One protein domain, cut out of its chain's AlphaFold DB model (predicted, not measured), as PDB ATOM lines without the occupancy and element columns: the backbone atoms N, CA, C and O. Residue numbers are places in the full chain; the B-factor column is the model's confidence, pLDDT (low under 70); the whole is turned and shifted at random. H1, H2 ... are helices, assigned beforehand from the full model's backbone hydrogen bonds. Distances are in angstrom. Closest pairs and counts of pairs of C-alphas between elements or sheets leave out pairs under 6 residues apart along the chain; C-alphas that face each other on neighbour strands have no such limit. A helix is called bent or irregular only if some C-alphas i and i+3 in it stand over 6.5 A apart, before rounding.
ATOM      1  N   ARG A 311      99.369 103.623 223.291       98.44
ATOM      2  CA  ARG A 311     100.723 103.271 222.822       98.44
ATOM      3  C   ARG A 311     101.229 104.228 221.741       98.44
ATOM      4  O   ARG A 311     102.344 104.729 221.864       98.44
ATOM      5  N   ILE A 312     100.407 104.536 220.741       98.62
ATOM      6  CA  ILE A 312     100.742 105.486 219.669       98.62
ATOM      7  C   ILE A 312     101.014 106.880 220.248       98.62
ATOM      8  O   ILE A 312     102.012 107.515 219.914       98.62
ATOM      9  N   ASN A 313     100.188 107.341 221.185       98.31
ATOM     10  CA  ASN A 313     100.369 108.612 221.885       98.31
ATOM     11  C   ASN A 313     101.707 108.697 222.639       98.31
ATOM     12  O   ASN A 313     102.328 109.767 222.676       98.31
ATOM     13  N   VAL A 314     102.156 107.596 223.248       98.50
ATOM     14  CA  VAL A 314     103.483 107.502 223.877       98.50
ATOM     15  C   VAL A 314     104.582 107.561 222.816       98.50
ATOM     16  O   VAL A 314     105.513 108.357 222.959       98.50
ATOM     17  N   GLN A 315     104.446 106.791 221.733       98.62
ATOM     18  CA  GLN A 315     105.416 106.754 220.637       98.62
ATOM     19  C   GLN A 315     105.583 108.116 219.960       98.62
ATOM     20  O   GLN A 315     106.716 108.505 219.700       98.62
ATOM     21  N   ILE A 316     104.501 108.871 219.732       98.56
ATOM     22  CA  ILE A 316     104.545 110.230 219.157       98.56
ATOM     23  C   ILE A 316     105.364 111.176 220.040       98.56
ATOM     24  O   ILE A 316     106.246 111.880 219.548       98.56
ATOM     25  N   ARG A 317     105.120 111.177 221.356       98.00
ATOM     26  CA  ARG A 317     105.857 112.046 222.289       98.00
ATOM     27  C   ARG A 317     107.317 111.634 222.425       98.00
ATOM     28  O   ARG A 317     108.194 112.487 222.552       98.00
ATOM     29  N   GLU A 318     107.583 110.333 222.434       98.25
ATOM     30  CA  GLU A 318     108.943 109.807 222.436       98.25
ATOM     31  C   GLU A 318     109.696 110.179 221.161       98.25
ATOM     32  O   GLU A 318     110.800 110.719 221.246       98.25
ATOM     33  N   HIS A 319     109.064 109.982 220.007       98.38
ATOM     34  CA  HIS A 319     109.613 110.339 218.712       98.38
ATOM     35  C   HIS A 319     109.962 111.820 218.655       98.38
ATOM     36  O   HIS A 319     111.080 112.155 218.293       98.38
ATOM     37  N   ALA A 320     109.071 112.712 219.102       97.94
ATOM     38  CA  ALA A 320     109.343 114.148 219.123       97.94
ATOM     39  C   ALA A 320     110.647 114.492 219.873       97.94
ATOM     40  O   ALA A 320     111.443 115.305 219.401       97.94
ATOM     41  N   ARG A 321     110.911 113.833 221.012       98.12
ATOM     42  CA  ARG A 321     112.148 114.028 221.791       98.12
ATOM     43  C   ARG A 321     113.375 113.423 221.107       98.12
ATOM     44  O   ARG A 321     114.411 114.083 221.038       98.12
ATOM     45  N   LEU A 322     113.275 112.180 220.632       98.44
ATOM     46  CA  LEU A 322     114.372 111.490 219.943       98.44
ATOM     47  C   LEU A 322     114.757 112.225 218.660       98.44
ATOM     48  O   LEU A 322     115.927 112.519 218.440       98.44
ATOM     49  N   TRP A 323     113.762 112.600 217.867       97.69
ATOM     50  CA  TRP A 323     113.930 113.351 216.636       97.69
ATOM     51  C   TRP A 323     114.614 114.698 216.879       97.69
ATOM     52  O   TRP A 323     115.584 115.024 216.200       97.69
ATOM     53  N   ALA A 324     114.182 115.461 217.890       97.94
ATOM     54  CA  ALA A 324     114.825 116.727 218.245       97.94
ATOM     55  C   ALA A 324     116.301 116.542 218.644       97.94
ATOM     56  O   ALA A 324     117.163 117.286 218.173       97.94
ATOM     57  N   ARG A 325     116.614 115.525 219.460       98.25
ATOM     58  CA  ARG A 325     118.002 115.179 219.819       98.25
ATOM     59  C   ARG A 325     118.828 114.805 218.588       98.25
ATOM     60  O   ARG A 325     119.947 115.286 218.444       98.25
ATOM     61  N   ALA A 326     118.276 113.981 217.703       98.19
ATOM     62  CA  ALA A 326     118.943 113.538 216.485       98.19
ATOM     63  C   ALA A 326     119.208 114.701 215.521       98.19
ATOM     64  O   ALA A 326     120.295 114.782 214.958       98.19
ATOM     65  N   VAL A 327     118.275 115.649 215.385       97.88
ATOM     66  CA  VAL A 327     118.475 116.873 214.588       97.88
ATOM     67  C   VAL A 327     119.626 117.716 215.135       97.88
ATOM     68  O   VAL A 327     120.443 118.195 214.351       97.88
ATOM     69  N   LEU A 328     119.721 117.881 216.459       98.06
ATOM     70  CA  LEU A 328     120.839 118.600 217.074       98.06
ATOM     71  C   LEU A 328     122.171 117.871 216.846       98.06
ATOM     72  O   LEU A 328     123.146 118.503 216.453       98.06
ATOM     73  N   ALA A 329     122.202 116.548 217.022       97.50
ATOM     74  CA  ALA A 329     123.399 115.741 216.779       97.50
ATOM     75  C   ALA A 329     123.837 115.760 215.301       97.50
ATOM     76  O   ALA A 329     125.026 115.843 215.009       97.50
ATOM     77  N   ALA A 330     122.892 115.763 214.357       97.25
ATOM     78  CA  ALA A 330     123.164 115.790 212.917       97.25
ATOM     79  C   ALA A 330     123.854 117.070 212.418       97.25
ATOM     80  O   ALA A 330     124.328 117.098 211.278       97.25
ATOM     81  N   ALA A 331     123.905 118.128 213.236       95.56
ATOM     82  CA  ALA A 331     124.686 119.326 212.937       95.56
ATOM     83  C   ALA A 331     126.202 119.068 213.004       95.56
ATOM     84  O   ALA A 331     126.969 119.773 212.351       95.56
ATOM     85  N   GLU A 332     126.623 118.058 213.769       95.38
ATOM     86  CA  GLU A 332     128.031 117.727 214.021       95.38
ATOM     87  C   GLU A 332     128.393 116.301 213.563       95.38
ATOM     88  O   GLU A 332     129.552 116.040 213.238       95.38
ATOM     89  N   ASP A 333     127.416 115.392 213.474       95.38
ATOM     90  CA  ASP A 333     127.591 114.002 213.041       95.38
ATOM     91  C   ASP A 333     126.902 113.719 211.693       95.38
ATOM     92  O   ASP A 333     125.673 113.663 211.571       95.38
ATOM     93  N   LEU A 334     127.719 113.476 210.664       95.25
ATOM     94  CA  LEU A 334     127.250 113.131 209.324       95.25
ATOM     95  C   LEU A 334     126.456 111.815 209.293       95.25
ATOM     96  O   LEU A 334     125.515 111.706 208.508       95.25
ATOM     97  N   ALA A 335     126.797 110.821 210.119       95.81
ATOM     98  CA  ALA A 335     126.078 109.547 210.147       95.81
ATOM     99  C   ALA A 335     124.650 109.734 210.678       95.81
ATOM    100  O   ALA A 335     123.701 109.202 210.100       95.81
ATOM    101  N   MET A 336     124.481 110.574 211.704       97.25
ATOM    102  CA  MET A 336     123.160 110.984 212.178       97.25
ATOM    103  C   MET A 336     122.373 111.737 211.097       97.25
ATOM    104  O   MET A 336     121.180 111.499 210.919       97.25
ATOM    105  N   ASN A 337     123.033 112.595 210.315       94.88
ATOM    106  CA  ASN A 337     122.393 113.283 209.193       94.88
ATOM    107  C   ASN A 337     121.862 112.291 208.138       94.88
ATOM    108  O   ASN A 337     120.696 112.359 207.744       94.88
ATOM    109  N   VAL A 338     122.681 111.303 207.757       94.00
ATOM    110  CA  VAL A 338     122.282 110.221 206.842       94.00
ATOM    111  C   VAL A 338     121.127 109.398 207.418       94.00
ATOM    112  O   VAL A 338     120.200 109.072 206.678       94.00
ATOM    113  N   LEU A 339     121.122 109.113 208.725       94.88
ATOM    114  CA  LEU A 339     120.002 108.430 209.377       94.88
ATOM    115  C   LEU A 339     118.700 109.218 209.265       94.88
ATOM    116  O   LEU A 339     117.682 108.655 208.873       94.88
ATOM    117  N   LEU A 340     118.723 110.516 209.561       94.69
ATOM    118  CA  LEU A 340     117.529 111.351 209.437       94.69
ATOM    119  C   LEU A 340     117.011 111.409 207.996       94.69
ATOM    120  O   LEU A 340     115.800 111.472 207.797       94.69
ATOM    121  N   MET A 341     117.894 111.383 206.993       91.50
ATOM    122  CA  MET A 341     117.480 111.256 205.592       91.50
ATOM    123  C   MET A 341     116.851 109.886 205.323       91.50
ATOM    124  O   MET A 341     115.759 109.816 204.766       91.50
ATOM    125  N   HIS A 342     117.501 108.807 205.753       91.12
ATOM    126  CA  HIS A 342     117.023 107.436 205.576       91.12
ATOM    127  C   HIS A 342     115.620 107.231 206.170       91.12
ATOM    128  O   HIS A 342     114.738 106.713 205.494       91.12
ATOM    129  N   LEU A 343     115.380 107.729 207.386       91.88
ATOM    130  CA  LEU A 343     114.091 107.612 208.080       91.88
ATOM    131  C   LEU A 343     112.973 108.496 207.498       91.88
ATOM    132  O   LEU A 343     111.810 108.259 207.802       91.88
ATOM    133  N   LYS A 344     113.295 109.516 206.690       86.50
ATOM    134  CA  LYS A 344     112.294 110.361 206.000       86.50
ATOM    135  C   LYS A 344     111.885 109.833 204.634       86.50
ATOM    136  O   LYS A 344     110.903 110.310 204.071       86.50
ATOM    137  N   HIS A 345     112.700 108.966 204.043       83.44
ATOM    138  CA  HIS A 345     112.553 108.570 202.653       83.44
ATOM    139  C   HIS A 345     112.029 107.140 202.569       83.44
ATOM    140  O   HIS A 345     112.749 106.190 202.852       83.44
ATOM    141  N   GLU A 346     110.797 106.994 202.091       77.81
ATOM    142  CA  GLU A 346     110.140 105.696 201.867       77.81
ATOM    143  C   GLU A 346     110.902 104.780 200.911       77.81
ATOM    144  O   GLU A 346     110.882 103.568 201.063       77.81
ATOM    145  N   LEU A 347     111.646 105.347 199.959       78.81
ATOM    146  CA  LEU A 347     112.504 104.567 199.059       78.81
ATOM    147  C   LEU A 347     113.759 104.010 199.744       78.81
ATOM    148  O   LEU A 347     114.488 103.230 199.133       78.81
ATOM    149  N   LEU A 348     114.062 104.473 200.957       75.19
ATOM    150  CA  LEU A 348     115.265 104.105 201.695       75.19
ATOM    151  C   LEU A 348     114.954 103.256 202.930       75.19
ATOM    152  O   LEU A 348     115.830 102.499 203.327       75.19
ATOM    153  N   SER A 349     113.750 103.346 203.505       77.88
ATOM    154  CA  SER A 349     113.338 102.587 204.691       77.88
ATOM    155  C   SER A 349     111.941 101.996 204.516       77.88
ATOM    156  O   SER A 349     110.976 102.737 204.319       77.88
ATOM    157  N   ASP A 350     111.836 100.681 204.722       81.12
ATOM    158  CA  ASP A 350     110.564  99.942 204.757       81.12
ATOM    159  C   ASP A 350     109.697 100.313 205.978       81.12
ATOM    160  O   ASP A 350     108.521  99.958 206.054       81.12
ATOM    161  N   HIS A 351     110.264 101.041 206.946       86.19
ATOM    162  CA  HIS A 351     109.572 101.524 208.137       86.19
ATOM    163  C   HIS A 351     109.505 103.050 208.142       86.19
ATOM    164  O   HIS A 351     110.532 103.732 208.069       86.19
ATOM    165  N   GLN A 352     108.294 103.581 208.284       87.88
ATOM    166  CA  GLN A 352     108.027 105.010 208.410       87.88
ATOM    167  C   GLN A 352     107.393 105.313 209.763       87.88
ATOM    168  O   GLN A 352     106.653 104.496 210.312       87.88
ATOM    169  N   PHE A 353     107.676 106.504 210.295       96.62
ATOM    170  CA  PHE A 353     107.014 106.974 211.505       96.62
ATOM    171  C   PHE A 353     105.693 107.662 211.156       96.62
ATOM    172  O   PHE A 353     105.667 108.747 210.567       96.62
ATOM    173  N   TYR A 354     104.590 107.058 211.578       96.06
ATOM    174  CA  TYR A 354     103.242 107.590 211.451       96.06
ATOM    175  C   TYR A 354     102.966 108.580 212.587       96.06
ATOM    176  O   TYR A 354     102.392 108.255 213.628       96.06
ATOM    177  N   GLY A 355     103.435 109.813 212.387       95.69
ATOM    178  CA  GLY A 355     103.250 110.934 213.309       95.69
ATOM    179  C   GLY A 355     102.040 111.821 212.981       95.69
ATOM    180  O   GLY A 355     101.396 111.647 211.945       95.69
ATOM    181  N   PRO A 356     101.747 112.827 213.827       95.06
ATOM    182  CA  PRO A 356     100.599 113.722 213.653       95.06
ATOM    183  C   PRO A 356     100.668 114.586 212.382       95.06
ATOM    184  O   PRO A 356      99.634 114.983 211.854       95.06
ATOM    185  N   SER A 357     101.863 114.860 211.845       92.56
ATOM    186  CA  SER A 357     102.028 115.607 210.587       92.56
ATOM    187  C   SER A 357     101.603 114.821 209.342       92.56
ATOM    188  O   SER A 357     101.379 115.430 208.302       92.56
ATOM    189  N   ARG A 358     101.492 113.492 209.453       92.56
ATOM    190  CA  ARG A 358     101.082 112.559 208.391       92.56
ATOM    191  C   ARG A 358      99.786 111.828 208.766       92.56
ATOM    192  O   ARG A 358      99.574 110.691 208.371       92.56
ATOM    193  N   VAL A 359      98.917 112.452 209.569       96.31
ATOM    194  CA  VAL A 359      97.706 111.798 210.111       96.31
ATOM    195  C   VAL A 359      96.778 111.232 209.027       96.31
ATOM    196  O   VAL A 359      96.141 110.205 209.235       96.31
ATOM    197  N   MET A 360      96.728 111.876 207.857       96.69
ATOM    198  CA  MET A 360      95.907 111.437 206.721       96.69
ATOM    199  C   MET A 360      96.453 110.169 206.046       96.69
ATOM    200  O   MET A 360      95.731 109.505 205.312       96.69
ATOM    201  N   GLU A 361      97.708 109.814 206.319       95.94
ATOM    202  CA  GLU A 361      98.421 108.669 205.743       95.94
ATOM    203  C   GLU A 361      98.506 107.501 206.742       95.94
ATOM    204  O   GLU A 361      99.045 106.448 206.428       95.94
ATOM    205  N   TRP A 362      97.941 107.629 207.954       97.19
ATOM    206  CA  TRP A 362      97.959 106.547 208.954       97.19
ATOM    207  C   TRP A 362      97.319 105.250 208.449       97.19
ATOM    208  O   TRP A 362      97.723 104.167 208.863       97.19
ATOM    209  N   SER A 363      96.357 105.351 207.529       96.62
ATOM    210  CA  SER A 363      95.714 104.189 206.908       96.62
ATOM    211  C   SER A 363      96.670 103.317 206.084       96.62
ATOM    212  O   SER A 363      96.419 102.121 205.934       96.62
ATOM    213  N   GLU A 364      97.789 103.871 205.609       95.50
ATOM    214  CA  GLU A 364      98.803 103.144 204.837       95.50
ATOM    215  C   GLU A 364      99.530 102.087 205.678       95.50
ATOM    216  O   GLU A 364     100.028 101.103 205.136       95.50
ATOM    217  N   ALA A 365      99.507 102.224 207.010       95.75
ATOM    218  CA  ALA A 365     100.013 101.202 207.920       95.75
ATOM    219  C   ALA A 365      99.197  99.898 207.873       95.75
ATOM    220  O   ALA A 365      99.663  98.870 208.353       95.75
ATOM    221  N   GLY A 366      97.971  99.918 207.340       96.06
ATOM    222  CA  GLY A 366      97.087  98.753 207.238       96.06
ATOM    223  C   GLY A 366      96.372  98.389 208.543       96.06
ATOM    224  O   GLY A 366      95.173  98.102 208.514       96.06
ATOM    225  N   SER A 367      97.052  98.450 209.693       97.69
ATOM    226  CA  SER A 367      96.462  98.236 211.021       97.69
ATOM    227  C   SER A 367      97.143  99.060 212.121       97.69
ATOM    228  O   SER A 367      98.282  99.498 211.968       97.69
ATOM    229  N   LEU A 368      96.462  99.266 213.256       97.94
ATOM    230  CA  LEU A 368      97.075  99.916 214.427       97.94
ATOM    231  C   LEU A 368      98.271  99.126 214.977       97.94
ATOM    232  O   LEU A 368      99.225  99.736 215.453       97.94
ATOM    233  N   ASP A 369      98.240  97.793 214.910       97.75
ATOM    234  CA  ASP A 369      99.347  96.953 215.382       97.75
ATOM    235  C   ASP A 369     100.584  97.110 214.480       97.75
ATOM    236  O   ASP A 369     101.695  97.284 214.989       97.75
ATOM    237  N   ASP A 370     100.393  97.146 213.158       97.25
ATOM    238  CA  ASP A 370     101.469  97.393 212.189       97.25
ATOM    239  C   ASP A 370     102.019  98.822 212.310       97.25
ATOM    240  O   ASP A 370     103.235  99.027 212.293       97.25
ATOM    241  N   MET A 371     101.146  99.810 212.528       97.31
ATOM    242  CA  MET A 371     101.540 101.196 212.804       97.31
ATOM    243  C   MET A 371     102.402 101.292 214.071       97.31
ATOM    244  O   MET A 371     103.442 101.954 214.070       97.31
ATOM    245  N   ILE A 372     102.003 100.614 215.153       98.38
ATOM    246  CA  ILE A 372     102.772 100.551 216.404       98.38
ATOM    247  C   ILE A 372     104.133  99.896 216.164       98.38
ATOM    248  O   ILE A 372     105.135 100.394 216.683       98.38
ATOM    249  N   ALA A 373     104.190  98.811 215.389       97.81
ATOM    250  CA  ALA A 373     105.436  98.121 215.068       97.81
ATOM    251  C   ALA A 373     106.387  99.005 214.241       97.81
ATOM    252  O   ALA A 373     107.562  99.131 214.592       97.81
ATOM    253  N   ALA A 374     105.879  99.680 213.206       96.62
ATOM    254  CA  ALA A 374     106.657 100.608 212.385       96.62
ATOM    255  C   ALA A 374     107.189 101.794 213.212       96.62
ATOM    256  O   ALA A 374     108.382 102.105 213.167       96.62
ATOM    257  N   ASN A 375     106.336 102.400 214.043       98.19
ATOM    258  CA  ASN A 375     106.728 103.496 214.930       98.19
ATOM    259  C   ASN A 375     107.781 103.069 215.963       98.19
ATOM    260  O   ASN A 375     108.704 103.836 216.247       98.19
ATOM    261  N   ALA A 376     107.654 101.860 216.522       98.31
ATOM    262  CA  ALA A 376     108.626 101.315 217.467       98.31
ATOM    263  C   ALA A 376     109.995 101.152 216.804       98.31
ATOM    264  O   ALA A 376     110.986 101.636 217.344       98.31
ATOM    265  N   TRP A 377     110.034 100.573 215.600       97.25
ATOM    266  CA  TRP A 377     111.276 100.396 214.852       97.25
ATOM    267  C   TRP A 377     112.001 101.726 214.620       97.25
ATOM    268  O   TRP A 377     113.199 101.829 214.883       97.25
ATOM    269  N   VAL A 378     111.281 102.773 214.194       97.44
ATOM    270  CA  VAL A 378     111.893 104.093 213.961       97.44
ATOM    271  C   VAL A 378     112.422 104.706 215.259       97.44
ATOM    272  O   VAL A 378     113.534 105.241 215.282       97.44
ATOM    273  N   ASN A 379     111.659 104.627 216.352       98.25
ATOM    274  CA  ASN A 379     112.108 105.138 217.648       98.25
ATOM    275  C   ASN A 379     113.333 104.375 218.170       98.25
ATOM    276  O   ASN A 379     114.252 104.996 218.704       98.25
ATOM    277  N   ASP A 380     113.384 103.059 217.985       97.75
ATOM    278  CA  ASP A 380     114.523 102.241 218.397       97.75
ATOM    279  C   ASP A 380     115.762 102.521 217.542       97.75
ATOM    280  O   ASP A 380     116.848 102.684 218.096       97.75
ATOM    281  N   ALA A 381     115.609 102.704 216.227       96.56
ATOM    282  CA  ALA A 381     116.706 103.113 215.349       96.56
ATOM    283  C   ALA A 381     117.301 104.471 215.766       96.56
ATOM    284  O   ALA A 381     118.522 104.625 215.829       96.56
ATOM    285  N   LEU A 382     116.452 105.449 216.106       97.94
ATOM    286  CA  LEU A 382     116.906 106.740 216.635       97.94
ATOM    287  C   LEU A 382     117.620 106.582 217.982       97.94
ATOM    288  O   LEU A 382     118.646 107.222 218.206       97.94
ATOM    289  N   ARG A 383     117.090 105.748 218.883       98.19
ATOM    290  CA  ARG A 383     117.667 105.518 220.214       98.19
ATOM    291  C   ARG A 383     119.035 104.845 220.129       98.19
ATOM    292  O   ARG A 383     119.979 105.332 220.739       98.19
ATOM    293  N   GLU A 384     119.159 103.770 219.357       97.56
ATOM    294  CA  GLU A 384     120.424 103.049 219.164       97.56
ATOM    295  C   GLU A 384     121.490 103.946 218.512       97.56
ATOM    296  O   GLU A 384     122.647 103.945 218.941       97.56
ATOM    297  N   ALA A 385     121.105 104.794 217.554       97.19
ATOM    298  CA  ALA A 385     122.027 105.756 216.956       97.19
ATOM    299  C   ALA A 385     122.466 106.845 217.947       97.19
ATOM    300  O   ALA A 385     123.652 107.153 218.033       97.19
ATOM    301  N   LEU A 386     121.532 107.410 218.717       97.50
ATOM    302  CA  LEU A 386     121.814 108.475 219.686       97.50
ATOM    303  C   LEU A 386     122.627 108.001 220.891       97.50
ATOM    304  O   LEU A 386     123.478 108.741 221.381       97.50
ATOM    305  N   ASP A 387     122.329 106.807 221.397       96.69
ATOM    306  CA  ASP A 387     122.853 106.341 222.679       96.69
ATOM    307  C   ASP A 387     124.039 105.376 222.503       96.69
ATOM    308  O   ASP A 387     124.847 105.229 223.423       96.69
ATOM    309  N   ARG A 388     124.166 104.713 221.342       94.19
ATOM    310  CA  ARG A 388     125.211 103.705 221.076       94.19
ATOM    311  C   ARG A 388     125.972 103.890 219.764       94.19
ATOM    312  O   ARG A 388     126.860 103.089 219.483       94.19
ATOM    313  N   CYS A 389     125.652 104.915 218.971       93.81
ATOM    314  CA  CYS A 389     126.229 105.137 217.641       93.81
ATOM    315  C   CYS A 389     126.050 103.933 216.691       93.81
ATOM    316  O   CYS A 389     126.900 103.679 215.835       93.81
TER     317      CYS A 389
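AT A GLANCE: This is residues 311 to 389 of the 399 residues of the protein "Alkaline phosphatase family protein" of Denitrobaculum tricleocarpae (UniProt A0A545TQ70). Two long helices, H1 and H4, pack side by side and run the same way, with the shorter H2 folding back from the far end of H1 to complete a loosely joined three-helix bundle. The short H3 is set steeply to H1 and H4 at the end where they begin, and a long link leads to it from H2. The printed part has 79 residues with four named helices in the order H1, H2, H3, H4 and no named strand; the class is all helix. It is compact, with a radius of gyration of the C-alphas of 12.3 A and spans of 36 by 26 by 20 A.

HOW THE PARTS SIT: H1, residues 311 to 329, H2, residues 334 to 344, and H4, residues 368 to 388, form an up and down bundle, each running against the one before it. H1 and H2 are a helical hairpin at a shallow tilt of 34 degrees, only just short of steep. H1 touches H2 with residues 326 to 329 alone; the closest C-alphas, of Ala 326 and Met 336, are 6.5 A apart. H1 touches H4 at a shallow tilt of 30 degrees, the same way, with the closest C-alphas, of His 319 and Asn 379, 5.9 A apart. H2 and H4 are close but not clearly touching, their closest C-alphas, of Met 336 and Ala 385, 7.2 A apart. H3, residues 356 to 365, is close to H4 but not clearly touching it, at a steep tilt of 58 degrees; their closest C-alphas, of Ala 365 and Met 371, are 5.1 A apart. Every O i to N i+4 pair is within hydrogen-bond range in H1, H2 and H4; in H3 1 of 6 is, beside 5 of 7 O i to N i+3 pairs.

IN THESE COORDINATES: H1 begins at C-alpha 311 (100.723, 103.271, 222.822) and is 26.6 A long. H2 is 15.6 A and H3 13.8 A long; H3 is irregular, with C-alphas 357 and 360 8.4 A apart. H4, 29.2 A long, ends at C-alpha 388 (125.211, 103.705, 221.076).

THE WHOLE: The two C-alphas farthest apart, of Glu 332 and Ser 367, are 37.2 A apart. The printed part has no cut. The link from H2 to H3 is long; the other two are tight. The mean pLDDT of the printed part is 95.0, and no printed residue is under 70.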